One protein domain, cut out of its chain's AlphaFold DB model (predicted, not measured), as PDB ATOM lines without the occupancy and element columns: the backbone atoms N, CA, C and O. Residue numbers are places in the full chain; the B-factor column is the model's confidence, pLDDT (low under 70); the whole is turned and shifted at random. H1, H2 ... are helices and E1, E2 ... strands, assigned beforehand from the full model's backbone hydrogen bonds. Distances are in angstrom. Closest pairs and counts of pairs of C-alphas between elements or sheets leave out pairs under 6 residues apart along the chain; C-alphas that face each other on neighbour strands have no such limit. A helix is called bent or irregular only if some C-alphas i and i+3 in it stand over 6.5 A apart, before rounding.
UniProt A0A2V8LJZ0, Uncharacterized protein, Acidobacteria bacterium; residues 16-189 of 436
ATOM      1  N   ASP A  16     118.825  78.042 -20.986       94.31
ATOM      2  CA  ASP A  16     117.887  77.246 -21.781       94.31
ATOM      3  C   ASP A  16     117.145  76.188 -20.948       94.31
ATOM      4  O   ASP A  16     115.915  76.111 -20.992       94.31
ATOM      5  N   ALA A  17     117.870  75.424 -20.123       93.00
ATOM      6  CA  ALA A  17     117.274  74.398 -19.269       93.00
ATOM      7  C   ALA A  17     116.290  74.999 -18.253       93.00
ATOM      8  O   ALA A  17     115.259  74.399 -17.940       93.00
ATOM      9  N   VAL A  18     116.592  76.197 -17.751       95.12
ATOM     10  CA  VAL A  18     115.729  76.912 -16.810       95.12
ATOM     11  C   VAL A  18     114.476  77.428 -17.503       95.12
ATOM     12  O   VAL A  18     113.376  77.245 -16.980       95.12
ATOM     13  N   CYS A  19     114.603  78.012 -18.692       96.12
ATOM     14  CA  CYS A  19     113.440  78.442 -19.454       96.12
ATOM     15  C   CYS A  19     112.541  77.261 -19.854       96.12
ATOM     16  O   CYS A  19     111.331  77.390 -19.711       96.12
ATOM     17  N   LEU A  20     113.088  76.102 -20.246       94.69
ATOM     18  CA  LEU A  20     112.293  74.889 -20.529       94.69
ATOM     19  C   LEU A  20     111.476  74.439 -19.306       94.69
ATOM     20  O   LEU A  20     110.299  74.076 -19.415       94.69
ATOM     21  N   LEU A  21     112.094  74.482 -18.122       95.12
ATOM     22  CA  LEU A  21     111.403  74.183 -16.872       95.12
ATOM     23  C   LEU A  21     110.266  75.182 -16.625       95.12
ATOM     24  O   LEU A  21     109.145  74.769 -16.331       95.12
ATOM     25  N   LEU A  22     110.528  76.483 -16.767       96.44
ATOM     26  CA  LEU A  22     109.512  77.515 -16.550       96.44
ATOM     27  C   LEU A  22     108.392  77.477 -17.592       96.44
ATOM     28  O   LEU A  22     107.246  77.715 -17.231       96.44
ATOM     29  N   GLU A  23     108.671  77.114 -18.844       94.88
ATOM     30  CA  GLU A  23     107.640  76.899 -19.866       94.88
ATOM     31  C   GLU A  23     106.670  75.804 -19.416       94.88
ATOM     32  O   GLU A  23     105.455  75.992 -19.458       94.88
ATOM     33  N   THR A  24     107.198  74.705 -18.875       91.94
ATOM     34  CA  THR A  24     106.381  73.615 -18.320       91.94
ATOM     35  C   THR A  24     105.580  74.067 -17.098       91.94
ATOM     36  O   THR A  24     104.417  73.693 -16.938       91.94
ATOM     37  N   VAL A  25     106.180  74.874 -16.221       93.69
ATOM     38  CA  VAL A  25     105.521  75.359 -14.998       93.69
ATOM     39  C   VAL A  25     104.411  76.363 -15.308       93.69
ATOM     40  O   VAL A  25     103.339  76.280 -14.706       93.69
ATOM     41  N   LEU A  26     104.655  77.301 -16.224       93.19
ATOM     42  CA  LEU A  26     103.764  78.426 -16.497       93.19
ATOM     43  C   LEU A  26     102.678  78.101 -17.526       93.19
ATOM     44  O   LEU A  26     101.570  78.612 -17.374       93.19
ATOM     45  N   ALA A  27     102.964  77.260 -18.526       86.75
ATOM     46  CA  ALA A  27     101.978  76.834 -19.528       86.75
ATOM     47  C   ALA A  27     101.259  75.516 -19.168       86.75
ATOM     48  O   ALA A  27     100.242  75.162 -19.768       86.75
ATOM     49  N   GLY A  28     101.817  74.748 -18.227       85.06
ATOM     50  CA  GLY A  28     101.250  73.487 -17.757       85.06
ATOM     51  C   GLY A  28     100.302  73.647 -16.568       85.06
ATOM     52  O   GLY A  28      99.906  74.744 -16.191       85.06
ATOM     53  N   GLN A  29      99.965  72.517 -15.938       90.69
ATOM     54  CA  GLN A  29      99.067  72.463 -14.771       90.69
ATOM     55  C   GLN A  29      99.789  72.641 -13.425       90.69
ATOM     56  O   GLN A  29      99.179  72.496 -12.365       90.69
ATOM     57  N   THR A  30     101.105  72.875 -13.431       94.12
ATOM     58  CA  THR A  30     101.923  72.867 -12.208       94.12
ATOM     59  C   THR A  30     101.476  73.941 -11.223       94.12
ATOM     60  O   THR A  30     101.312  73.638 -10.044       94.12
ATOM     61  N   ARG A  31     101.209  75.169 -11.686       94.19
ATOM     62  CA  ARG A  31     100.705  76.246 -10.815       94.19
ATOM     63  C   ARG A  31      99.358  75.890 -10.188       94.19
ATOM     64  O   ARG A  31      99.200  76.029  -8.981       94.19
ATOM     65  N   GLN A  32      98.425  75.350 -10.969       93.62
ATOM     66  CA  GLN A  32      97.118  74.911 -10.474       93.62
ATOM     67  C   GLN A  32      97.266  73.790  -9.445       93.62
ATOM     68  O   GLN A  32      96.619  73.826  -8.405       93.62
ATOM     69  N   LYS A  33      98.162  72.823  -9.680       95.69
ATOM     70  CA  LYS A  33      98.465  71.762  -8.710       95.69
ATOM     71  C   LYS A  33      99.022  72.318  -7.396       95.69
ATOM     72  O   LYS A  33      98.628  71.826  -6.344       95.69
ATOM     73  N   ILE A  34      99.899  73.327  -7.449       97.25
ATOM     74  CA  ILE A  34     100.411  74.011  -6.248       97.25
ATOM     75  C   ILE A  34      99.253  74.671  -5.490       97.25
ATOM     76  O   ILE A  34      99.108  74.463  -4.289       97.25
ATOM     77  N   LEU A  35      98.386  75.412  -6.184       96.06
ATOM     78  CA  LEU A  35      97.240  76.090  -5.568       96.06
ATOM     79  C   LEU A  35      96.233  75.104  -4.953       96.06
ATOM     80  O   LEU A  35      95.802  75.305  -3.820       96.06
ATOM     81  N   ILE A  36      95.928  74.003  -5.648       96.06
ATOM     82  CA  ILE A  36      95.090  72.909  -5.131       96.06
ATOM     83  C   ILE A  36      95.727  72.268  -3.896       96.06
ATOM     84  O   ILE A  36      95.028  71.836  -2.985       96.06
ATOM     85  N   ASP A  37      97.052  72.158  -3.844       96.50
ATOM     86  CA  ASP A  37      97.707  71.590  -2.673       96.50
ATOM     87  C   ASP A  37      97.709  72.545  -1.471       96.50
ATOM     88  O   ASP A  37      97.509  72.120  -0.328       96.50
ATOM     89  N   LEU A  38      97.854  73.848  -1.722       96.50
ATOM     90  CA  LEU A  38      97.726  74.889  -0.704       96.50
ATOM     91  C   LEU A  38      96.296  74.980  -0.156       96.50
ATOM     92  O   LEU A  38      96.137  75.170   1.052       96.50
ATOM     93  N   SER A  39      95.269  74.782  -0.987       93.31
ATOM     94  CA  SER A  39      93.860  74.839  -0.562       93.31
ATOM     95  C   SER A  39      93.434  73.680   0.348       93.31
ATOM     96  O   SER A  39      92.439  73.795   1.055       93.31
ATOM     97  N   LYS A  40      94.217  72.593   0.416       93.94
ATOM     98  CA  LYS A  40      94.020  71.497   1.389       93.94
ATOM     99  C   LYS A  40      94.449  71.854   2.817       93.94
ATOM    100  O   LYS A  40      94.284  71.035   3.721       93.94
ATOM    101  N   SER A  41      95.062  73.019   3.022       95.25
ATOM    102  CA  SER A  41      95.460  73.479   4.356       95.25
ATOM    103  C   SER A  41      94.228  73.681   5.242       95.25
ATOM    104  O   SER A  41      93.151  74.004   4.747       95.25
ATOM    105  N   LYS A  42      94.360  73.525   6.565       94.19
ATOM    106  CA  LYS A  42      93.203  73.604   7.482       94.19
ATOM    107  C   LYS A  42      92.632  75.015   7.585       94.19
ATOM    108  O   LYS A  42      91.509  75.194   8.044       94.19
ATOM    109  N   SER A  43      93.429  76.016   7.227       93.12
ATOM    110  CA  SER A  43      93.033  77.418   7.191       93.12
ATOM    111  C   SER A  43      93.787  78.167   6.100       93.12
ATOM    112  O   SER A  43      94.890  77.777   5.706       93.12
ATOM    113  N   PHE A  44      93.244  79.307   5.687       93.25
ATOM    114  CA  PHE A  44      93.911  80.210   4.757       93.25
ATOM    115  C   PHE A  44      95.278  80.685   5.250       93.25
ATOM    116  O   PHE A  44      96.248  80.706   4.496       93.25
ATOM    117  N   ARG A  45      95.390  81.010   6.544       93.50
ATOM    118  CA  ARG A  45      96.659  81.415   7.163       93.50
ATOM    119  C   ARG A  45      97.715  80.315   7.074       93.50
ATOM    120  O   ARG A  45      98.882  80.619   6.835       93.50
ATOM    121  N   GLU A  46      97.318  79.057   7.246       95.50
ATOM    122  CA  GLU A  46      98.212  77.915   7.039       95.50
ATOM    123  C   GLU A  46      98.608  77.785   5.560       95.50
ATOM    124  O   GLU A  46      99.787  77.596   5.269       95.50
ATOM    125  N   GLY A  47      97.671  77.984   4.628       96.62
ATOM    126  CA  GLY A  47      97.966  78.053   3.192       96.62
ATOM    127  C   GLY A  47      98.988  79.142   2.844       96.62
ATOM    128  O   GLY A  47      99.965  78.870   2.148       96.62
ATOM    129  N   LEU A  48      98.836  80.353   3.392       97.31
ATOM    130  CA  LEU A  48      99.801  81.449   3.234       97.31
ATOM    131  C   LEU A  48     101.173  81.105   3.823       97.31
ATOM    132  O   LEU A  48     102.192  81.372   3.190       97.31
ATOM    133  N   ALA A  49     101.215  80.491   5.010       97.69
ATOM    134  CA  ALA A  49     102.469  80.070   5.630       97.69
ATOM    135  C   ALA A  49     103.196  79.015   4.778       97.69
ATOM    136  O   ALA A  49     104.394  79.144   4.540       97.69
ATOM    137  N   ARG A  50     102.469  78.028   4.240       98.19
ATOM    138  CA  ARG A  50     103.032  77.019   3.331       98.19
ATOM    139  C   ARG A  50     103.527  77.635   2.023       98.19
ATOM    140  O   ARG A  50     104.607  77.277   1.562       98.19
ATOM    141  N   LEU A  51     102.781  78.584   1.451       98.62
ATOM    142  CA  LEU A  51     103.211  79.318   0.259       98.62
ATOM    143  C   LEU A  51     104.505  80.100   0.529       98.62
ATOM    144  O   LEU A  51     105.447  80.014  -0.257       98.62
ATOM    145  N   ARG A  52     104.578  80.810   1.660       98.62
ATOM    146  CA  ARG A  52     105.775  81.535   2.106       98.62
ATOM    147  C   ARG A  52     106.988  80.621   2.228       98.62
ATOM    148  O   ARG A  52     108.062  80.960   1.740       98.62
ATOM    149  N   ASP A  53     106.824  79.474   2.877       98.56
ATOM    150  CA  ASP A  53     107.915  78.526   3.088       98.56
ATOM    151  C   ASP A  53     108.378  77.919   1.749       98.56
ATOM    152  O   ASP A  53     109.579  77.729   1.525       98.56
ATOM    153  N   GLY A  54     107.448  77.715   0.809       98.56
ATOM    154  CA  GLY A  54     107.770  77.325  -0.562       98.56
ATOM    155  C   GLY A  54     108.538  78.398  -1.341       98.56
ATOM    156  O   GLY A  54     109.533  78.086  -1.993       98.56
ATOM    157  N   MET A  55     108.154  79.672  -1.211       98.62
ATOM    158  CA  MET A  55     108.880  80.801  -1.811       98.62
ATOM    159  C   MET A  55     110.293  80.955  -1.237       98.62
ATOM    160  O   MET A  55     111.234  81.125  -2.006       98.62
ATOM    161  N   ARG A  56     110.459  80.845   0.090       98.50
ATOM    162  CA  ARG A  56     111.766  80.924   0.773       98.50
ATOM    163  C   ARG A  56     112.706  79.791   0.381       98.50
ATOM    164  O   ARG A  56     113.896  80.004   0.185       98.50
ATOM    165  N   SER A  57     112.177  78.571   0.306       98.12
ATOM    166  CA  SER A  57     112.969  77.394  -0.057       98.12
ATOM    167  C   SER A  57     113.137  77.227  -1.567       98.12
ATOM    168  O   SER A  57     113.966  76.423  -1.994       98.12
ATOM    169  N   HIS A  58     112.366  77.962  -2.375       98.19
ATOM    170  CA  HIS A  58     112.206  77.748  -3.814       98.19
ATOM    171  C   HIS A  58     111.780  76.304  -4.147       98.19
ATOM    172  O   HIS A  58     112.246  75.713  -5.131       98.19
ATOM    173  N   VAL A  59     110.932  75.708  -3.303       98.06
ATOM    174  CA  VAL A  59     110.393  74.353  -3.465       98.06
ATOM    175  C   VAL A  59     108.891  74.367  -3.221       98.06
ATOM    176  O   VAL A  59     108.439  74.790  -2.164       98.06
ATOM    177  N   PHE A  60     108.111  73.869  -4.178       98.12
ATOM    178  CA  PHE A  60     106.650  73.857  -4.081       98.12
ATOM    179  C   PHE A  60     106.101  72.440  -4.217       98.12
ATOM    180  O   PHE A  60     106.469  71.709  -5.139       98.12
ATOM    181  N   GLU A  61     105.198  72.070  -3.313       96.50
ATOM    182  CA  GLU A  61     104.380  70.861  -3.442       96.50
ATOM    183  C   GLU A  61     103.337  71.080  -4.544       96.50
ATOM    184  O   GLU A  61     102.666  72.111  -4.571       96.50
ATOM    185  N   ALA A  62     103.204  70.124  -5.461       93.06
ATOM    186  CA  ALA A  62     102.309  70.189  -6.614       93.06
ATOM    187  C   ALA A  62     101.533  68.866  -6.749       93.06
ATOM    188  O   ALA A  62     101.659  68.130  -7.731       93.06
ATOM    189  N   GLY A  63     100.722  68.545  -5.738       86.88
ATOM    190  CA  GLY A  63     100.027  67.262  -5.642       86.88
ATOM    191  C   GLY A  63     100.976  66.147  -5.202       86.88
ATOM    192  O   GLY A  63     101.508  66.195  -4.101       86.88
ATOM    193  N   THR A  64     101.169  65.125  -6.039       87.69
ATOM    194  CA  THR A  64     102.166  64.061  -5.796       87.69
ATOM    195  C   THR A  64     103.572  64.446  -6.257       87.69
ATOM    196  O   THR A  64     104.530  63.739  -5.953       87.69
ATOM    197  N   ASP A  65     103.685  65.541  -7.011       92.56
ATOM    198  CA  ASP A  65     104.932  66.031  -7.582       92.56
ATOM    199  C   ASP A  65     105.498  67.179  -6.737       92.56
ATOM    200  O   ASP A  65     104.779  67.843  -5.988       92.56
ATOM    201  N   ARG A  66     106.794  67.459  -6.904       95.06
ATOM    202  CA  ARG A  66     107.471  68.613  -6.297       95.06
ATOM    203  C   ARG A  66     108.214  69.415  -7.351       95.06
ATOM    204  O   ARG A  66     108.980  68.855  -8.137       95.06
ATOM    205  N   LEU A  67     108.029  70.729  -7.329       96.62
ATOM    206  CA  LEU A  67     108.788  71.670  -8.143       96.62
ATOM    207  C   LEU A  67     110.013  72.146  -7.357       96.62
ATOM    208  O   LEU A  67     109.867  72.803  -6.331       96.62
ATOM    209  N   TYR A  68     111.213  71.851  -7.857       96.44
ATOM    210  CA  TYR A  68     112.475  72.263  -7.237       96.44
ATOM    211  C   TYR A  68     113.155  73.359  -8.062       96.44
ATOM    212  O   TYR A  68     113.725  73.079  -9.115       96.44
ATOM    213  N   LEU A  69     113.156  74.592  -7.555       97.00
ATOM    214  CA  LEU A  69     113.825  75.739  -8.182       97.00
ATOM    215  C   LEU A  69     115.092  76.176  -7.429       97.00
ATOM    216  O   LEU A  69     115.923  76.871  -8.004       97.00
ATOM    217  N   HIS A  70     115.298  75.728  -6.187       96.62
ATOM    218  CA  HIS A  70     116.390  76.187  -5.309       96.62
ATOM    219  C   HIS A  70     117.785  76.235  -5.946       96.62
ATOM    220  O   HIS A  70     118.463  77.252  -5.830       96.62
ATOM    221  N   LYS A  71     118.233  75.177  -6.642       95.12
ATOM    222  CA  LYS A  71     119.576  75.164  -7.260       95.12
ATOM    223  C   LYS A  71     119.703  76.201  -8.369       95.12
ATOM    224  O   LYS A  71     120.762  76.797  -8.529       95.12
ATOM    225  N   ILE A  72     118.628  76.377  -9.132       94.69
ATOM    226  CA  ILE A  72     118.562  77.298 -10.262       94.69
ATOM    227  C   ILE A  72     118.578  78.734  -9.751       94.69
ATOM    228  O   ILE A  72     119.440  79.510 -10.157       94.69
ATOM    229  N   ILE A  73     117.665  79.055  -8.830       97.06
ATOM    230  CA  ILE A  73     117.547  80.403  -8.276       97.06
ATOM    231  C   ILE A  73     118.835  80.790  -7.571       97.06
ATOM    232  O   ILE A  73     119.390  81.831  -7.892       97.06
ATOM    233  N   ARG A  74     119.383  79.915  -6.719       96.50
ATOM    234  CA  ARG A  74     120.658  80.175  -6.044       96.50
ATOM    235  C   ARG A  74     121.785  80.459  -7.031       96.50
ATOM    236  O   ARG A  74     122.485  81.443  -6.866       96.50
ATOM    237  N   LYS A  75     121.956  79.631  -8.070       96.00
ATOM    238  CA  LYS A  75     123.028  79.840  -9.055       96.00
ATOM    239  C   LYS A  75     122.911  81.211  -9.724       96.00
ATOM    240  O   LYS A  75     123.912  81.922  -9.839       96.00
ATOM    241  N   PHE A  76     121.725  81.542 -10.231       97.06
ATOM    242  CA  PHE A  76     121.544  82.794 -10.953       97.06
ATOM    243  C   PHE A  76     121.597  83.999 -10.028       97.06
ATOM    244  O   PHE A  76     122.273  84.951 -10.389       97.06
ATOM    245  N   ASP A  77     121.004  83.928  -8.839       97.06
ATOM    246  CA  ASP A  77     121.075  84.987  -7.832       97.06
ATOM    247  C   ASP A  77     122.523  85.231  -7.375       97.06
ATOM    248  O   ASP A  77     122.997  86.359  -7.451       97.06
ATOM    249  N   ASP A  78     123.281  84.179  -7.031       96.94
ATOM    250  CA  ASP A  78     124.689  84.286  -6.612       96.94
ATOM    251  C   ASP A  78     125.541  85.009  -7.666       96.94
ATOM    252  O   ASP A  78     126.393  85.836  -7.345       96.94
ATOM    253  N   THR A  79     125.314  84.702  -8.940       96.38
ATOM    254  CA  THR A  79     126.071  85.328 -10.026       96.38
ATOM    255  C   THR A  79     125.567  86.744 -10.332       96.38
ATOM    256  O   THR A  79     126.368  87.624 -10.614       96.38
ATOM    257  N   THR A  80     124.259  87.001 -10.258       96.81
ATOM    258  CA  THR A  80     123.701  88.350 -10.448       96.81
ATOM    259  C   THR A  80     124.195  89.310  -9.361       96.81
ATOM    260  O   THR A  80     124.532  90.455  -9.659       96.81
ATOM    261  N   ARG A  81     124.360  88.820  -8.126       96.25
ATOM    262  CA  ARG A  81     125.007  89.561  -7.031       96.25
ATOM    263  C   ARG A  81     126.478  89.850  -7.310       96.25
ATOM    264  O   ARG A  81     126.948  90.935  -6.992       96.25
ATOM    265  N   GLN A  82     127.207  88.915  -7.926       95.88
ATOM    266  CA  GLN A  82     128.587  89.158  -8.378       95.88
ATOM    267  C   GLN A  82     128.652  90.223  -9.480       95.88
ATOM    268  O   GLN A  82     129.608  90.993  -9.526       95.88
ATOM    269  N   ASP A  83     127.615  90.304 -10.318       95.38
ATOM    270  CA  ASP A  83     127.437  91.375 -11.302       95.38
ATOM    271  C   ASP A  83     127.016  92.713 -10.660       95.38
ATOM    272  O   ASP A  83     127.046  93.735 -11.352       95.38
ATOM    273  N   GLY A  84     126.700  92.734  -9.359       95.50
ATOM    274  CA  GLY A  84     126.398  93.928  -8.564       95.50
ATOM    275  C   GLY A  84     124.911  94.196  -8.312       95.50
ATOM    276  O   GLY A  84     124.592  95.282  -7.841       95.50
ATOM    277  N   PHE A  85     124.020  93.241  -8.610       96.50
ATOM    278  CA  PHE A  85     122.567  93.406  -8.469       96.50
ATOM    279  C   PHE A  85     121.932  92.404  -7.492       96.50
ATOM    280  O   PHE A  85     122.238  91.211  -7.509       96.50
ATOM    281  N   HIS A  86     120.971  92.872  -6.699       96.00
ATOM    282  CA  HIS A  86     120.233  92.115  -5.686       96.00
ATOM    283  C   HIS A  86     118.751  91.960  -6.055       96.00
ATOM    284  O   HIS A  86     117.870  92.281  -5.271       96.00
ATOM    285  N   VAL A  87     118.467  91.413  -7.239       95.81
ATOM    286  CA  VAL A  87     117.122  91.366  -7.860       95.81
ATOM    287  C   VAL A  87     116.001  90.864  -6.943       95.81
ATOM    288  O   VAL A  87     114.849  91.276  -7.072       95.81
ATOM    289  N   LEU A  88     116.304  89.907  -6.064       96.00
ATOM    290  CA  LEU A  88     115.299  89.279  -5.213       96.00
ATOM    291  C   LEU A  88     115.064  90.020  -3.893       96.00
ATOM    292  O   LEU A  88     114.063  89.722  -3.246       96.00
ATOM    293  N   GLN A  89     115.950  90.926  -3.474       94.44
ATOM    294  CA  GLN A  89     115.915  91.572  -2.158       94.44
ATOM    295  C   GLN A  89     115.709  93.080  -2.295       94.44
ATOM    296  O   GLN A  89     116.356  93.737  -3.099       94.44
ATOM    297  N   ASP A  90     114.817  93.627  -1.472       91.00
ATOM    298  CA  ASP A  90     114.617  95.073  -1.386       91.00
ATOM    299  C   ASP A  90     115.728  95.721  -0.544       91.00
ATOM    300  O   ASP A  90     116.340  95.071   0.315       91.00
ATOM    301  N   TRP A  91     115.938  97.019  -0.738       89.62
ATOM    302  CA  TRP A  91     116.797  97.830   0.119       89.62
ATOM    303  C   TRP A  91     115.962  98.546   1.185       89.62
ATOM    304  O   TRP A  91     115.129  99.400   0.873       89.62
ATOM    305  N   ASP A  92     116.220  98.265   2.464       85.69
ATOM    306  CA  ASP A  92     115.647  99.046   3.558       85.69
ATOM    307  C   ASP A  92     116.426 100.355   3.712       85.69
ATOM    308  O   ASP A  92     117.462 100.423   4.375       85.69
ATOM    309  N   GLY A  93     115.889 101.427   3.131       78.62
ATOM    310  CA  GLY A  93     116.474 102.763   3.231       78.62
ATOM    311  C   GLY A  93     116.548 103.332   4.655       78.62
ATOM    312  O   GLY A  93     117.285 104.289   4.868       78.62
ATOM    313  N   LYS A  94     115.810 102.785   5.633       80.62
ATOM    314  CA  LYS A  94     115.884 103.212   7.044       80.62
ATOM    315  C   LYS A  94     116.932 102.430   7.822       80.62
ATOM    316  O   LYS A  94     117.572 103.000   8.700       80.62
ATOM    317  N   ALA A  95     117.059 101.136   7.541       84.56
ATOM    318  CA  ALA A  95     118.057 100.276   8.171       84.56
ATOM    319  C   ALA A  95     119.404 100.265   7.427       84.56
ATOM    320  O   ALA A  95     120.349  99.659   7.928       84.56
ATOM    321  N   GLU A  96     119.476 100.909   6.258       85.38
ATOM    322  CA  GLU A  96     120.652 100.984   5.382       85.38
ATOM    323  C   GLU A  96     121.246  99.599   5.077       85.38
ATOM    324  O   GLU A  96     122.460  99.386   5.101       85.38
ATOM    325  N   ARG A  97     120.369  98.623   4.814       90.06
ATOM    326  CA  ARG A  97     120.753  97.250   4.475       90.06
ATOM    327  C   ARG A  97     119.730  96.597   3.555       90.06
ATOM    328  O   ARG A  97     118.569  96.997   3.518       90.06
ATOM    329  N   LEU A  98     120.151  95.537   2.874       90.56
ATOM    330  CA  LEU A  98     119.233  94.647   2.168       90.56
ATOM    331  C   LEU A  98     118.321  93.919   3.160       90.56
ATOM    332  O   LEU A  98     118.762  93.518   4.246       90.56
ATOM    333  N   ASN A  99     117.069  93.708   2.763       92.06
ATOM    334  CA  ASN A  99     116.139  92.872   3.511       92.06
ATOM    335  C   ASN A  99     116.629  91.424   3.569       92.06
ATOM    336  O   ASN A  99     117.238  90.907   2.635       92.06
ATOM    337  N   GLU A 100     116.333  90.746   4.675       92.75
ATOM    338  CA  GLU A 100     116.681  89.330   4.845       92.75
ATOM    339  C   GLU A 100     115.842  88.428   3.931       92.75
ATOM    340  O   GLU A 100     116.334  87.426   3.417       92.75
ATOM    341  N   GLU A 101     114.589  88.809   3.695       96.31
ATOM    342  CA  GLU A 101     113.650  88.076   2.857       96.31
ATOM    343  C   GLU A 101     113.662  88.566   1.409       96.31
ATOM    344  O   GLU A 101     114.113  89.666   1.090       96.31
ATOM    345  N   THR A 102     113.120  87.734   0.519       96.94
ATOM    346  CA  THR A 102     112.874  88.154  -0.863       96.94
ATOM    347  C   THR A 102     111.633  89.043  -0.956       96.94
ATOM    348  O   THR A 102     110.691  88.890  -0.176       96.94
ATOM    349  N   ILE A 103     111.577  89.921  -1.959       96.25
ATOM    350  CA  ILE A 103     110.466  90.861  -2.172       96.25
ATOM    351  C   ILE A 103     109.088  90.160  -2.203       96.25
ATOM    352  O   ILE A 103     108.170  90.638  -1.526       96.25
ATOM    353  N   PRO A 104     108.893  89.019  -2.904       97.81
ATOM    354  CA  PRO A 104     107.620  88.294  -2.855       97.81
ATOM    355  C   PRO A 104     107.244  87.812  -1.448       97.81
ATOM    356  O   PRO A 104     106.071  87.872  -1.067       97.81
ATOM    357  N   VAL A 105     108.229  87.372  -0.659       98.31
ATOM    358  CA  VAL A 105     108.020  86.923   0.723       98.31
ATOM    359  C   VAL A 105     107.682  88.099   1.637       98.31
ATOM    360  O   VAL A 105     106.781  87.973   2.465       98.31
ATOM    361  N   ASP A 106     108.318  89.255   1.455       96.31
ATOM    362  CA  ASP A 106     107.989  90.475   2.198       96.31
ATOM    363  C   ASP A 106     106.558  90.946   1.934       96.31
ATOM    364  O   ASP A 106     105.832  91.287   2.872       96.31
ATOM    365  N   VAL A 107     106.107  90.919   0.677       95.88
ATOM    366  CA  VAL A 107     104.715  91.252   0.328       95.88
ATOM    367  C   VAL A 107     103.733  90.274   0.967       95.88
ATOM    368  O   VAL A 107     102.721  90.698   1.534       95.88
ATOM    369  N   LEU A 108     104.045  88.978   0.940       97.50
ATOM    370  CA  LEU A 108     103.233  87.956   1.591       97.50
ATOM    371  C   LEU A 108     103.188  88.170   3.114       97.50
ATOM    372  O   LEU A 108     102.101  88.179   3.694       97.50
ATOM    373  N   ASN A 109     104.331  88.394   3.768       96.25
ATOM    374  CA  ASN A 109     104.413  88.652   5.210       96.25
ATOM    375  C   ASN A 109     103.630  89.911   5.603       96.25
ATOM    376  O   ASN A 109     102.881  89.901   6.586       96.25
ATOM    377  N   TYR A 110     103.746  90.977   4.809       92.38
ATOM    378  CA  TYR A 110     102.961  92.192   4.991       92.38
ATOM    379  C   TYR A 110     101.459  91.888   4.942       92.38
ATOM    380  O   TYR A 110     100.718  92.306   5.836       92.38
ATOM    381  N   PHE A 111     101.002  91.113   3.956       93.06
ATOM    382  CA  PHE A 111      99.598  90.723   3.845       93.06
ATOM    383  C   PHE A 111      99.144  89.852   5.026       93.06
ATOM    384  O   PHE A 111      98.130  90.156   5.659       93.06
ATOM    385  N   MET A 112      99.931  88.837   5.404       93.31
ATOM    386  CA  MET A 112      99.659  87.979   6.565       93.31
ATOM    387  C   MET A 112      99.500  88.777   7.865       93.31
ATOM    388  O   MET A 112      98.639  88.437   8.678       93.31
ATOM    389  N   SER A 113     100.284  89.843   8.054       90.19
ATOM    390  CA  SER A 113     100.201  90.690   9.253       90.19
ATOM    391  C   SER A 113      98.901  91.501   9.343       90.19
ATOM    392  O   SER A 113      98.556  91.999  10.412       90.19
ATOM    393  N   ARG A 114      98.162  91.637   8.233       83.62
ATOM    394  CA  ARG A 114      96.948  92.465   8.130       83.62
ATOM    395  C   ARG A 114      95.670  91.676   7.867       83.62
ATOM    396  O   ARG A 114      94.588  92.213   8.103       83.62
ATOM    397  N   VAL A 115      95.782  90.432   7.402       80.69
ATOM    398  CA  VAL A 115      94.631  89.624   6.974       80.69
ATOM    399  C   VAL A 115      93.625  89.370   8.102       80.69
ATOM    400  O   VAL A 115      92.426  89.415   7.865       80.69
ATOM    401  N   GLU A 116      94.082  89.197   9.345       72.62
ATOM    402  CA  GLU A 116      93.185  88.971  10.493       72.62
ATOM    403  C   GLU A 116      92.324  90.197  10.821       72.62
ATOM    404  O   GLU A 116      91.182  90.053  11.241       72.62
ATOM    405  N   ALA A 117      92.848  91.405  10.602       65.12
ATOM    406  CA  ALA A 117      92.138  92.644  10.911       65.12
ATOM    407  C   ALA A 117      91.209  93.107   9.780       65.12
ATOM    408  O   ALA A 117      90.270  93.860  10.027       65.12
ATOM    409  N   ARG A 118      91.498  92.718   8.532       68.12
ATOM    410  CA  ARG A 118      90.792  93.217   7.339       68.12
ATOM    411  C   ARG A 118      89.921  92.171   6.649       68.12
ATOM    412  O   ARG A 118      89.093  92.549   5.830       68.12
ATOM    413  N   GLY A 119      90.095  90.892   6.984       68.56
ATOM    414  CA  GLY A 119      89.550  89.794   6.199       68.56
ATOM    415  C   GLY A 119      90.243  89.671   4.841       68.56
ATOM    416  O   GLY A 119      91.120  90.460   4.477       68.56
ATOM    417  N   VAL A 120      89.850  88.647   4.094       76.50
ATOM    418  CA  VAL A 120      90.205  88.488   2.681       76.50
ATOM    419  C   VAL A 120      89.067  89.075   1.859       76.50
ATOM    420  O   VAL A 120      87.917  89.023   2.292       76.50
ATOM    421  N   GLY A 121      89.382  89.659   0.701       73.88
ATOM    422  CA  GLY A 121      88.371  90.074  -0.268       73.88
ATOM    423  C   GLY A 121      87.581  88.885  -0.838       73.88
ATOM    424  O   GLY A 121      87.285  87.905  -0.165       73.88
ATOM    425  N   HIS A 122      87.249  88.949  -2.121       78.44
ATOM    426  CA  HIS A 122      86.322  88.013  -2.763       78.44
ATOM    427  C   HIS A 122      86.769  86.538  -2.818       78.44
ATOM    428  O   HIS A 122      85.909  85.666  -2.906       78.44
ATOM    429  N   SER A 123      88.074  86.234  -2.808       92.25
ATOM    430  CA  SER A 123      88.567  84.859  -2.981       92.25
ATOM    431  C   SER A 123      89.966  84.624  -2.397       92.25
ATOM    432  O   SER A 123      90.951  85.216  -2.833       92.25
ATOM    433  N   GLU A 124      90.074  83.693  -1.450       93.38
ATOM    434  CA  GLU A 124      91.353  83.217  -0.901       93.38
ATOM    435  C   GLU A 124      92.238  82.546  -1.962       93.38
ATOM    436  O   GLU A 124      93.453  82.756  -1.994       93.38
ATOM    437  N   GLU A 125      91.629  81.782  -2.872       94.12
ATOM    438  CA  GLU A 125      92.325  81.122  -3.980       94.12
ATOM    439  C   GLU A 125      92.973  82.149  -4.914       94.12
ATOM    440  O   GLU A 125      94.148  82.016  -5.268       94.12
ATOM    441  N   GLN A 126      92.245  83.220  -5.242       95.50
ATOM    442  CA  GLN A 126      92.755  84.303  -6.081       95.50
ATOM    443  C   GLN A 126      93.954  85.001  -5.426       95.50
ATOM    444  O   GLN A 126      94.917  85.345  -6.112       95.50
ATOM    445  N   VAL A 127      93.937  85.180  -4.102       96.31
ATOM    446  CA  VAL A 127      95.074  85.759  -3.370       96.31
ATOM    447  C   VAL A 127      96.308  84.860  -3.450       96.31
ATOM    448  O   VAL A 127      97.393  85.355  -3.762       96.31
ATOM    449  N   LEU A 128      96.160  83.552  -3.210       97.12
ATOM    450  CA  LEU A 128      97.273  82.601  -3.333       97.12
ATOM    451  C   LEU A 128      97.834  82.582  -4.758       97.12
ATOM    452  O   LEU A 128      99.052  82.569  -4.927       97.12
ATOM    453  N   ALA A 129      96.962  82.635  -5.767       96.88
ATOM    454  CA  ALA A 129      97.354  82.676  -7.169       96.88
ATOM    455  C   ALA A 129      98.170  83.935  -7.501       96.88
ATOM    456  O   ALA A 129      99.249  83.824  -8.081       96.88
ATOM    457  N   ILE A 130      97.705  85.121  -7.087       97.75
ATOM    458  CA  ILE A 130      98.419  86.388  -7.326       97.75
ATOM    459  C   ILE A 130      99.790  86.377  -6.643       97.75
ATOM    460  O   ILE A 130     100.779  86.781  -7.254       97.75
ATOM    461  N   LEU A 131      99.870  85.906  -5.395       98.25
ATOM    462  CA  LEU A 131     101.132  85.825  -4.657       98.25
ATOM    463  C   LEU A 131     102.113  84.845  -5.316       98.25
ATOM    464  O   LEU A 131     103.287  85.177  -5.477       98.25
ATOM    465  N   LEU A 132     101.646  83.661  -5.727       98.38
ATOM    466  CA  LEU A 132     102.474  82.682  -6.433       98.38
ATOM    467  C   LEU A 132     103.000  83.247  -7.759       98.38
ATOM    468  O   LEU A 132     104.191  83.125  -8.050       98.38
ATOM    469  N   ASP A 133     102.144  83.903  -8.538       98.19
ATOM    470  CA  ASP A 133     102.558  84.532  -9.790       98.19
ATOM    471  C   ASP A 133     103.546  85.677  -9.545       98.19
ATOM    472  O   ASP A 133     104.528  85.796 -10.275       98.19
ATOM    473  N   TYR A 134     103.364  86.462  -8.480       98.31
ATOM    474  CA  TYR A 134     104.298  87.522  -8.105       98.31
ATOM    475  C   TYR A 134     105.696  86.990  -7.763       98.31
ATOM    476  O   TYR A 134     106.696  87.606  -8.131       98.31
ATOM    477  N   TYR A 135     105.793  85.811  -7.143       98.56
ATOM    478  CA  TYR A 135     107.075  85.120  -6.990       98.56
ATOM    479  C   TYR A 135     107.711  84.800  -8.350       98.56
ATOM    480  O   TYR A 135     108.886  85.102  -8.569       98.56
ATOM    481  N   PHE A 136     106.938  84.258  -9.296       98.44
ATOM    482  CA  PHE A 136     107.451  83.957 -10.633       98.44
ATOM    483  C   PHE A 136     107.826  85.209 -11.434       98.44
ATOM    484  O   PHE A 136     108.756  85.129 -12.234       98.44
ATOM    485  N   VAL A 137     107.205  86.371 -11.193       98.12
ATOM    486  CA  VAL A 137     107.653  87.646 -11.787       98.12
ATOM    487  C   VAL A 137     109.104  87.934 -11.424       98.12
ATOM    488  O   VAL A 137     109.885  88.262 -12.312       98.12
ATOM    489  N   TYR A 138     109.491  87.776 -10.156       98.06
ATOM    490  CA  TYR A 138     110.874  88.018  -9.728       98.06
ATOM    491  C   TYR A 138     111.842  86.933 -10.200       98.06
ATOM    492  O   TYR A 138     113.002  87.231 -10.472       98.06
ATOM    493  N   VAL A 139     111.368  85.699 -10.397       98.38
ATOM    494  CA  VAL A 139     112.155  84.680 -11.106       98.38
ATOM    495  C   VAL A 139     112.422  85.118 -12.550       98.38
ATOM    496  O   VAL A 139     113.558  85.030 -13.009       98.38
ATOM    497  N   LEU A 140     111.416  85.628 -13.265       98.50
ATOM    498  CA  LEU A 140     111.605  86.143 -14.626       98.50
ATOM    499  C   LEU A 140     112.479  87.406 -14.649       98.50
ATOM    500  O   LEU A 140     113.313  87.532 -15.540       98.50
ATOM    501  N   ALA A 141     112.345  88.298 -13.667       98.19
ATOM    502  CA  ALA A 141     113.187  89.485 -13.519       98.19
ATOM    503  C   ALA A 141     114.657  89.121 -13.248       98.19
ATOM    504  O   ALA A 141     115.563  89.750 -13.782       98.19
ATOM    505  N   LEU A 142     114.917  88.053 -12.490       98.12
ATOM    506  CA  LEU A 142     116.271  87.520 -12.337       98.12
ATOM    507  C   LEU A 142     116.816  87.013 -13.678       98.12
ATOM    508  O   LEU A 142     117.967  87.277 -14.021       98.12
ATOM    509  N   LEU A 143     115.989  86.313 -14.460       98.25
ATOM    510  CA  LEU A 143     116.398  85.786 -15.761       98.25
ATOM    511  C   LEU A 143     116.658  86.869 -16.809       98.25
ATOM    512  O   LEU A 143     117.518  86.658 -17.660       98.25
ATOM    513  N   THR A 144     115.998  88.029 -16.765       98.44
ATOM    514  CA  THR A 144     116.301  89.099 -17.733       98.44
ATOM    515  C   THR A 144     117.732  89.607 -17.604       98.44
ATOM    516  O   THR A 144     118.346  89.907 -18.623       98.44
ATOM    517  N   LEU A 145     118.313  89.615 -16.399       98.00
ATOM    518  CA  LEU A 145     119.730  89.958 -16.210       98.00
ATOM    519  C   LEU A 145     120.683  88.837 -16.662       98.00
ATOM    520  O   LEU A 145     121.874  89.077 -16.864       98.00
ATOM    521  N   ARG A 146     120.158  87.622 -16.867       97.56
ATOM    522  CA  ARG A 146     120.898  86.433 -17.325       97.56
ATOM    523  C   ARG A 146     120.655  86.075 -18.787       97.56
ATOM    524  O   ARG A 146     121.199  85.089 -19.271       97.56
ATOM    525  N   ALA A 147     119.909  86.898 -19.522       97.69
ATOM    526  CA  ALA A 147     119.604  86.668 -20.932       97.69
ATOM    527  C   ALA A 147     120.852  86.622 -21.841       97.69
ATOM    528  O   ALA A 147     120.753  86.166 -22.975       97.69
ATOM    529  N   TRP A 148     122.020  87.065 -21.367       97.56
ATOM    530  CA  TRP A 148     123.290  87.021 -22.105       97.56
ATOM    531  C   TRP A 148     124.168  85.807 -21.776       97.56
ATOM    532  O   TRP A 148     125.238  85.673 -22.362       97.56
ATOM    533  N   ASP A 149     123.760  84.952 -20.836       94.94
ATOM    534  CA  ASP A 149     124.597  83.842 -20.371       94.94
ATOM    535  C   ASP A 149     124.827  82.772 -21.440       94.94
ATOM    536  O   ASP A 149     125.945  82.289 -21.597       94.94
ATOM    537  N   ASP A 150     123.764  82.404 -22.159       90.50
ATOM    538  CA  ASP A 150     123.760  81.336 -23.155       90.50
ATOM    539  C   ASP A 150     122.906  81.753 -24.364       90.50
ATOM    540  O   ASP A 150     121.806  82.277 -24.198       90.50
ATOM    541  N   GLY A 151     123.358  81.454 -25.585       92.25
ATOM    542  CA  GLY A 151     122.605  81.743 -26.813       92.25
ATOM    543  C   GLY A 151     122.537  83.234 -27.175       92.25
ATOM    544  O   GLY A 151     123.376  84.034 -26.763       92.25
ATOM    545  N   THR A 152     121.556  83.610 -27.999       96.75
ATOM    546  CA  THR A 152     121.342  85.009 -28.398       96.75
ATOM    547  C   THR A 152     120.470  85.721 -27.368       96.75
ATOM    548  O   THR A 152     119.341  85.301 -27.119       96.75
ATOM    549  N   ALA A 153     120.926  86.863 -26.849       98.12
ATOM    550  CA  ALA A 153     120.130  87.659 -25.912       98.12
ATOM    551  C   ALA A 153     118.760  88.067 -26.483       98.12
ATOM    552  O   ALA A 153     117.771  88.026 -25.761       98.12
ATOM    553  N   ASN A 154     118.676  88.384 -27.780       98.56
ATOM    554  CA  ASN A 154     117.403  88.700 -28.440       98.56
ATOM    555  C   ASN A 154     116.411  87.522 -28.365       98.56
ATOM    556  O   ASN A 154     115.308  87.679 -27.850       98.56
ATOM    557  N   ASP A 155     116.837  86.319 -28.769       98.44
ATOM    558  CA  ASP A 155     115.994  85.115 -28.720       98.44
ATOM    559  C   ASP A 155     115.547  84.799 -27.279       98.44
ATOM    560  O   ASP A 155     114.414  84.367 -27.035       98.44
ATOM    561  N   ASN A 156     116.426  85.061 -26.308       98.56
ATOM    562  CA  ASN A 156     116.128  84.909 -24.889       98.56
ATOM    563  C   ASN A 156     115.095  85.932 -24.398       98.56
ATOM    564  O   ASN A 156     114.179  85.544 -23.675       98.56
ATOM    565  N   PHE A 157     115.165  87.200 -24.813       98.50
ATOM    566  CA  PHE A 157     114.127  88.192 -24.502       98.50
ATOM    567  C   PHE A 157     112.785  87.845 -25.153       98.50
ATOM    568  O   PHE A 157     111.751  87.948 -24.491       98.50
ATOM    569  N   ASP A 158     112.772  87.352 -26.391       98.56
ATOM    570  CA  ASP A 158     111.549  86.853 -27.033       98.56
ATOM    571  C   ASP A 158     110.934  85.686 -26.253       98.56
ATOM    572  O   ASP A 158     109.714  85.605 -26.065       98.56
ATOM    573  N   ARG A 159     111.774  84.778 -25.753       98.06
ATOM    574  CA  ARG A 159     111.341  83.658 -24.917       98.06
ATOM    575  C   ARG A 159     110.815  84.113 -23.559       98.06
ATOM    576  O   ARG A 159     109.757  83.648 -23.138       98.06
ATOM    577  N   LEU A 160     111.500  85.045 -22.903       98.38
ATOM    578  CA  LEU A 160     111.055  85.639 -21.643       98.38
ATOM    579  C   LEU A 160     109.739  86.406 -21.816       98.38
ATOM    580  O   LEU A 160     108.880  86.328 -20.941       98.38
ATOM    581  N   ASN A 161     109.521  87.060 -22.959       98.19
ATOM    582  CA  ASN A 161     108.241  87.684 -23.293       98.19
ATOM    583  C   ASN A 161     107.105  86.654 -23.380       98.19
ATOM    584  O   ASN A 161     106.036  86.873 -22.808       98.19
ATOM    585  N   ARG A 162     107.330  85.494 -24.014       97.31
ATOM    586  CA  ARG A 162     106.339  84.399 -24.039       97.31
ATOM    587  C   ARG A 162     106.072  83.823 -22.646       97.31
ATOM    588  O   ARG A 162     104.917  83.587 -22.295       97.31
ATOM    589  N   LEU A 163     107.115  83.638 -21.835       97.62
ATOM    590  CA  LEU A 163     106.988  83.190 -20.443       97.62
ATOM    591  C   LEU A 163     106.172  84.178 -19.603       97.62
ATOM    592  O   LEU A 163     105.256  83.765 -18.895       97.62
ATOM    593  N   LEU A 164     106.453  85.477 -19.726       97.56
ATOM    594  CA  LEU A 164     105.696  86.530 -19.056       97.56
ATOM    595  C   LEU A 164     104.229  86.529 -19.502       97.56
ATOM    596  O   LEU A 164     103.342  86.618 -18.658       97.56
ATOM    597  N   GLN A 165     103.951  86.371 -20.799       94.81
ATOM    598  CA  GLN A 165     102.580  86.248 -21.308       94.81
ATOM    599  C   GLN A 165     101.847  85.035 -20.719       94.81
ATOM    600  O   GLN A 165     100.683  85.164 -20.344       94.81
ATOM    601  N   GLY A 166     102.518  83.885 -20.597       94.00
ATOM    602  CA  GLY A 166     101.971  82.698 -19.935       94.00
ATOM    603  C   GLY A 166     101.727  82.913 -18.437       94.00
ATOM    604  O   GLY A 166     100.681  82.519 -17.916       94.00
ATOM    605  N   LEU A 167     102.650  83.601 -17.756       95.75
ATOM    606  CA  LEU A 167     102.532  83.967 -16.344       95.75
ATOM    607  C   LEU A 167     101.267  84.791 -16.096       95.75
ATOM    608  O   LEU A 167     100.420  84.381 -15.309       95.75
ATOM    609  N   GLN A 168     101.116  85.905 -16.814       94.50
ATOM    610  CA  GLN A 168     100.018  86.856 -16.624       94.50
ATOM    611  C   GLN A 168      98.779  86.561 -17.490       94.50
ATOM    612  O   GLN A 168      97.893  87.407 -17.636       94.50
ATOM    613  N   GLY A 169      98.737  85.398 -18.143       88.75
ATOM    614  CA  GLY A 169      97.659  84.957 -19.027       88.75
ATOM    615  C   GLY A 169      96.511  84.247 -18.292       88.75
ATOM    616  O   GLY A 169      96.522  84.155 -17.066       88.75
ATOM    617  N   PRO A 170      95.528  83.697 -19.030       85.19
ATOM    618  CA  PRO A 170      94.365  83.006 -18.455       85.19
ATOM    619  C   PRO A 170      94.696  81.753 -17.630       85.19
ATOM    620  O   PRO A 170      93.864  81.285 -16.865       85.19
ATOM    621  N   GLN A 171      95.891  81.183 -17.815       83.44
ATOM    622  CA  GLN A 171      96.379  80.043 -17.033       83.44
ATOM    623  C   GLN A 171      97.066  80.459 -15.721       83.44
ATOM    624  O   GLN A 171      97.429  79.590 -14.931       83.44
ATOM    625  N   GLY A 172      97.281  81.758 -15.501       88.38
ATOM    626  CA  GLY A 172      97.735  82.307 -14.226       88.38
ATOM    627  C   GLY A 172      96.594  82.923 -13.427       88.38
ATOM    628  O   GLY A 172      95.420  82.661 -13.672       88.38
ATOM    629  N   ALA A 173      96.948  83.808 -12.504       92.38
ATOM    630  CA  ALA A 173      96.014  84.565 -11.680       92.38
ATOM    631  C   ALA A 173      95.268  85.669 -12.453       92.38
ATOM    632  O   ALA A 173      94.440  86.368 -11.876       92.38
ATOM    633  N   GLY A 174      95.608  85.913 -13.722       93.56
ATOM    634  CA  GLY A 174      95.085  87.029 -14.519       93.56
ATOM    635  C   GLY A 174      95.655  88.407 -14.153       93.56
ATOM    636  O   GLY A 174      95.439  89.364 -14.896       93.56
ATOM    637  N   GLN A 175      96.422  88.515 -13.060       96.19
ATOM    638  CA  GLN A 175      97.122  89.739 -12.668       96.19
ATOM    639  C   GLN A 175      98.155  90.122 -13.725       96.19
ATOM    640  O   GLN A 175      99.063  89.350 -14.032       96.19
ATOM    641  N   LYS A 176      98.045  91.341 -14.255       96.75
ATOM    642  CA  LYS A 176      99.041  91.916 -15.161       96.75
ATOM    643  C   LYS A 176     100.147  92.601 -14.362       96.75
ATOM    644  O   LYS A 176      99.862  93.363 -13.442       96.75
ATOM    645  N   PHE A 177     101.407  92.333 -14.703       97.31
ATOM    646  CA  PHE A 177     102.557  92.896 -13.984       97.31
ATOM    647  C   PHE A 177     103.293  93.916 -14.852       97.31
ATOM    648  O   PHE A 177     103.269  95.111 -14.563       97.31
ATOM    649  N   THR A 178     103.871  93.469 -15.968       97.50
ATOM    650  CA  THR A 178     104.546  94.325 -16.953       97.50
ATOM    651  C   THR A 178     104.088  93.977 -18.369       97.50
ATOM    652  O   THR A 178     103.540  92.906 -18.632       97.50
ATOM    653  N   GLY A 179     104.262  94.911 -19.299       96.56
ATOM    654  CA  GLY A 179     103.892  94.732 -20.705       96.56
ATOM    655  C   GLY A 179     104.858  93.827 -21.467       96.56
ATOM    656  O   GLY A 179     104.455  93.191 -22.436       96.56
ATOM    657  N   ASN A 180     106.116  93.761 -21.028       98.06
ATOM    658  CA  ASN A 180     107.174  92.979 -21.656       98.06
ATOM    659  C   ASN A 180     108.311  92.658 -20.663       98.06
ATOM    660  O   ASN A 180     108.367  93.202 -19.550       98.06
ATOM    661  N   ALA A 181     109.200  91.753 -21.068       98.00
ATOM    662  CA  ALA A 181     110.366  91.313 -20.310       98.00
ATOM    663  C   ALA A 181     111.421  92.424 -20.182       98.00
ATOM    664  O   ALA A 181     112.085  92.539 -19.160       98.00
ATOM    665  N   GLU A 182     111.530  93.307 -21.166       98.12
ATOM    666  CA  GLU A 182     112.417  94.469 -21.148       98.12
ATOM    667  C   GLU A 182     112.127  95.392 -19.956       98.12
ATOM    668  O   GLU A 182     113.045  95.893 -19.312       98.12
ATOM    669  N   THR A 183     110.853  95.550 -19.593       97.81
ATOM    670  CA  THR A 183     110.453  96.307 -18.397       97.81
ATOM    671  C   THR A 183     110.855  95.591 -17.105       97.81
ATOM    672  O   THR A 183     111.083  96.248 -16.092       97.81
ATOM    673  N   LEU A 184     111.005  94.262 -17.108       97.56
ATOM    674  CA  LEU A 184     111.491  93.542 -15.930       97.56
ATOM    675  C   LEU A 184     112.971  93.824 -15.639       97.56
ATOM    676  O   LEU A 184     113.362  93.679 -14.489       97.56
ATOM    677  N   ILE A 185     113.776  94.279 -16.613       96.31
ATOM    678  CA  ILE A 185     115.139  94.782 -16.338       96.31
ATOM    679  C   ILE A 185     115.071  95.963 -15.363       96.31
ATOM    680  O   ILE A 185     115.825  96.009 -14.395       96.31
ATOM    681  N   LEU A 186     114.130  96.891 -15.579       92.81
ATOM    682  CA  LEU A 186     113.909  98.005 -14.654       92.81
ATOM    683  C   LEU A 186     113.449  97.504 -13.298       92.81
ATOM    684  O   LEU A 186     114.009  97.907 -12.291       92.81
ATOM    685  N   ILE A 187     112.463  96.606 -13.255       94.88
ATOM    686  CA  ILE A 187     111.996  96.052 -11.978       94.88
ATOM    687  C   ILE A 187     113.161  95.428 -11.203       94.88
ATOM    688  O   ILE A 187     113.329  95.759 -10.034       94.88
ATOM    689  N   ALA A 188     113.999  94.638 -11.877       94.88
ATOM    690  CA  ALA A 188     115.149  93.945 -11.304       94.88
ATOM    691  C   ALA A 188     116.265  94.861 -10.777       94.88
ATOM    692  O   ALA A 188     117.111  94.396 -10.025       94.88
ATOM    693  N   THR A 189     116.307  96.123 -11.208       92.38
ATOM    694  CA  THR A 189     117.402  97.063 -10.901       92.38
ATOM    695  C   THR A 189     116.923  98.330 -10.199       92.38
ATOM    696  O   THR A 189     117.709  99.238  -9.930       92.38
TER     697      THR A 189
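This is residues 16 to 189 of the 436 residues of an uncharacterized protein of Acidobacteria bacterium (UniProt A0A2V8LJZ0). One long helix, H6, runs through the middle of a compact helical body: H2, H3, H5 and H7 pack round it, and H4 and H8 pack near its last residues at large angles. H1 packs on H7, and a small strand hairpin, E1 and E2, lies beside H2 and H3; a loop around residues 91 to 98 sticks out. The printed part has 174 residues with eight named helices and two named strands, in the order H1 H2 H3 E1 E2 H4 H5 H6 H7 H8, and its class is mostly helix. The sheet E1 - E2 is antiparallel. The whole is compact, with a radius of gyration of the C-alphas of 15.9 A and spans of 46 by 41 by 28 A.

E1, residues 59 to 62, and E2, residues 65 to 68, form an antiparallel hairpin, with N 60 and O 67 at 3.0 A and N 67 and O 60 at 2.9 A, within hydrogen-bond range. H2, residues 30 to 39, comes closest to E1 at the C-alphas of Ile 34 and Ala 62, 4.3 A apart. H3, residues 44 to 57, makes a helical hairpin with H2, its residues 47 to 51 alone touching H2; the closest C-alphas are those of Leu 38 and Gly 47, 5.0 A. H6, residues 124 to 144, is the hub, touching six helices. With H2, H3 and H5, residues 103 to 118, it forms an up and down bundle, each helix running against the one before it. H5 and H6 touch at a shallow tilt of 18 degrees, opposite ways, closest at the C-alphas of Pro 104 and Tyr 135, 5.2 A. H7, residues 153 to 167, touches H6 at a shallow tilt of 2 degrees, opposite ways, closest at Asp 133 and Leu 167, C-alphas 6.6 A apart. H8, residues 181 to 189, touches residues 138 to 144 of H6 alone, about perpendicular at 87 degrees; C-alphas 141 and 184 are closest, at 5.0 A. H4, residues 70 to 82, touches H6 at a steep tilt of 48 degrees, closest at C-alphas 77 and 142, 7.1 A. H1, residues 16 to 27, touches H7, closest at C-alphas 26 and 167, 5.7 A. Every O i to N i+4 pair is within hydrogen-bond range in H1, H2, H3, H4, H6 and H7, against 9 of 12 in H5 and 3 of 5 in H8.

H1 begins at C-alpha 16, (117.887, 77.246, -21.781). H6 is 30.7 A long, from C-alpha 124 at (91.353, 83.217, -0.901). H5, 22.0 A, is irregular, C-alphas 113 and 116 being 7.3 A apart, with a kink of 25 degrees near residue 112. H7 is 20.4 A long and H3 19.9 A. H8 ends at C-alpha 189, (117.402, 97.063, -10.901).

The C-alphas farthest apart, of Ala 117 and Gly 151, are 49.7 A apart. The printed part has no cut. The links H4 to H5, 20 residues, and H7 to H8, 13 residues, are long. Mean pLDDT of the printed part is 94.0; residues 117 to 119 are under 70.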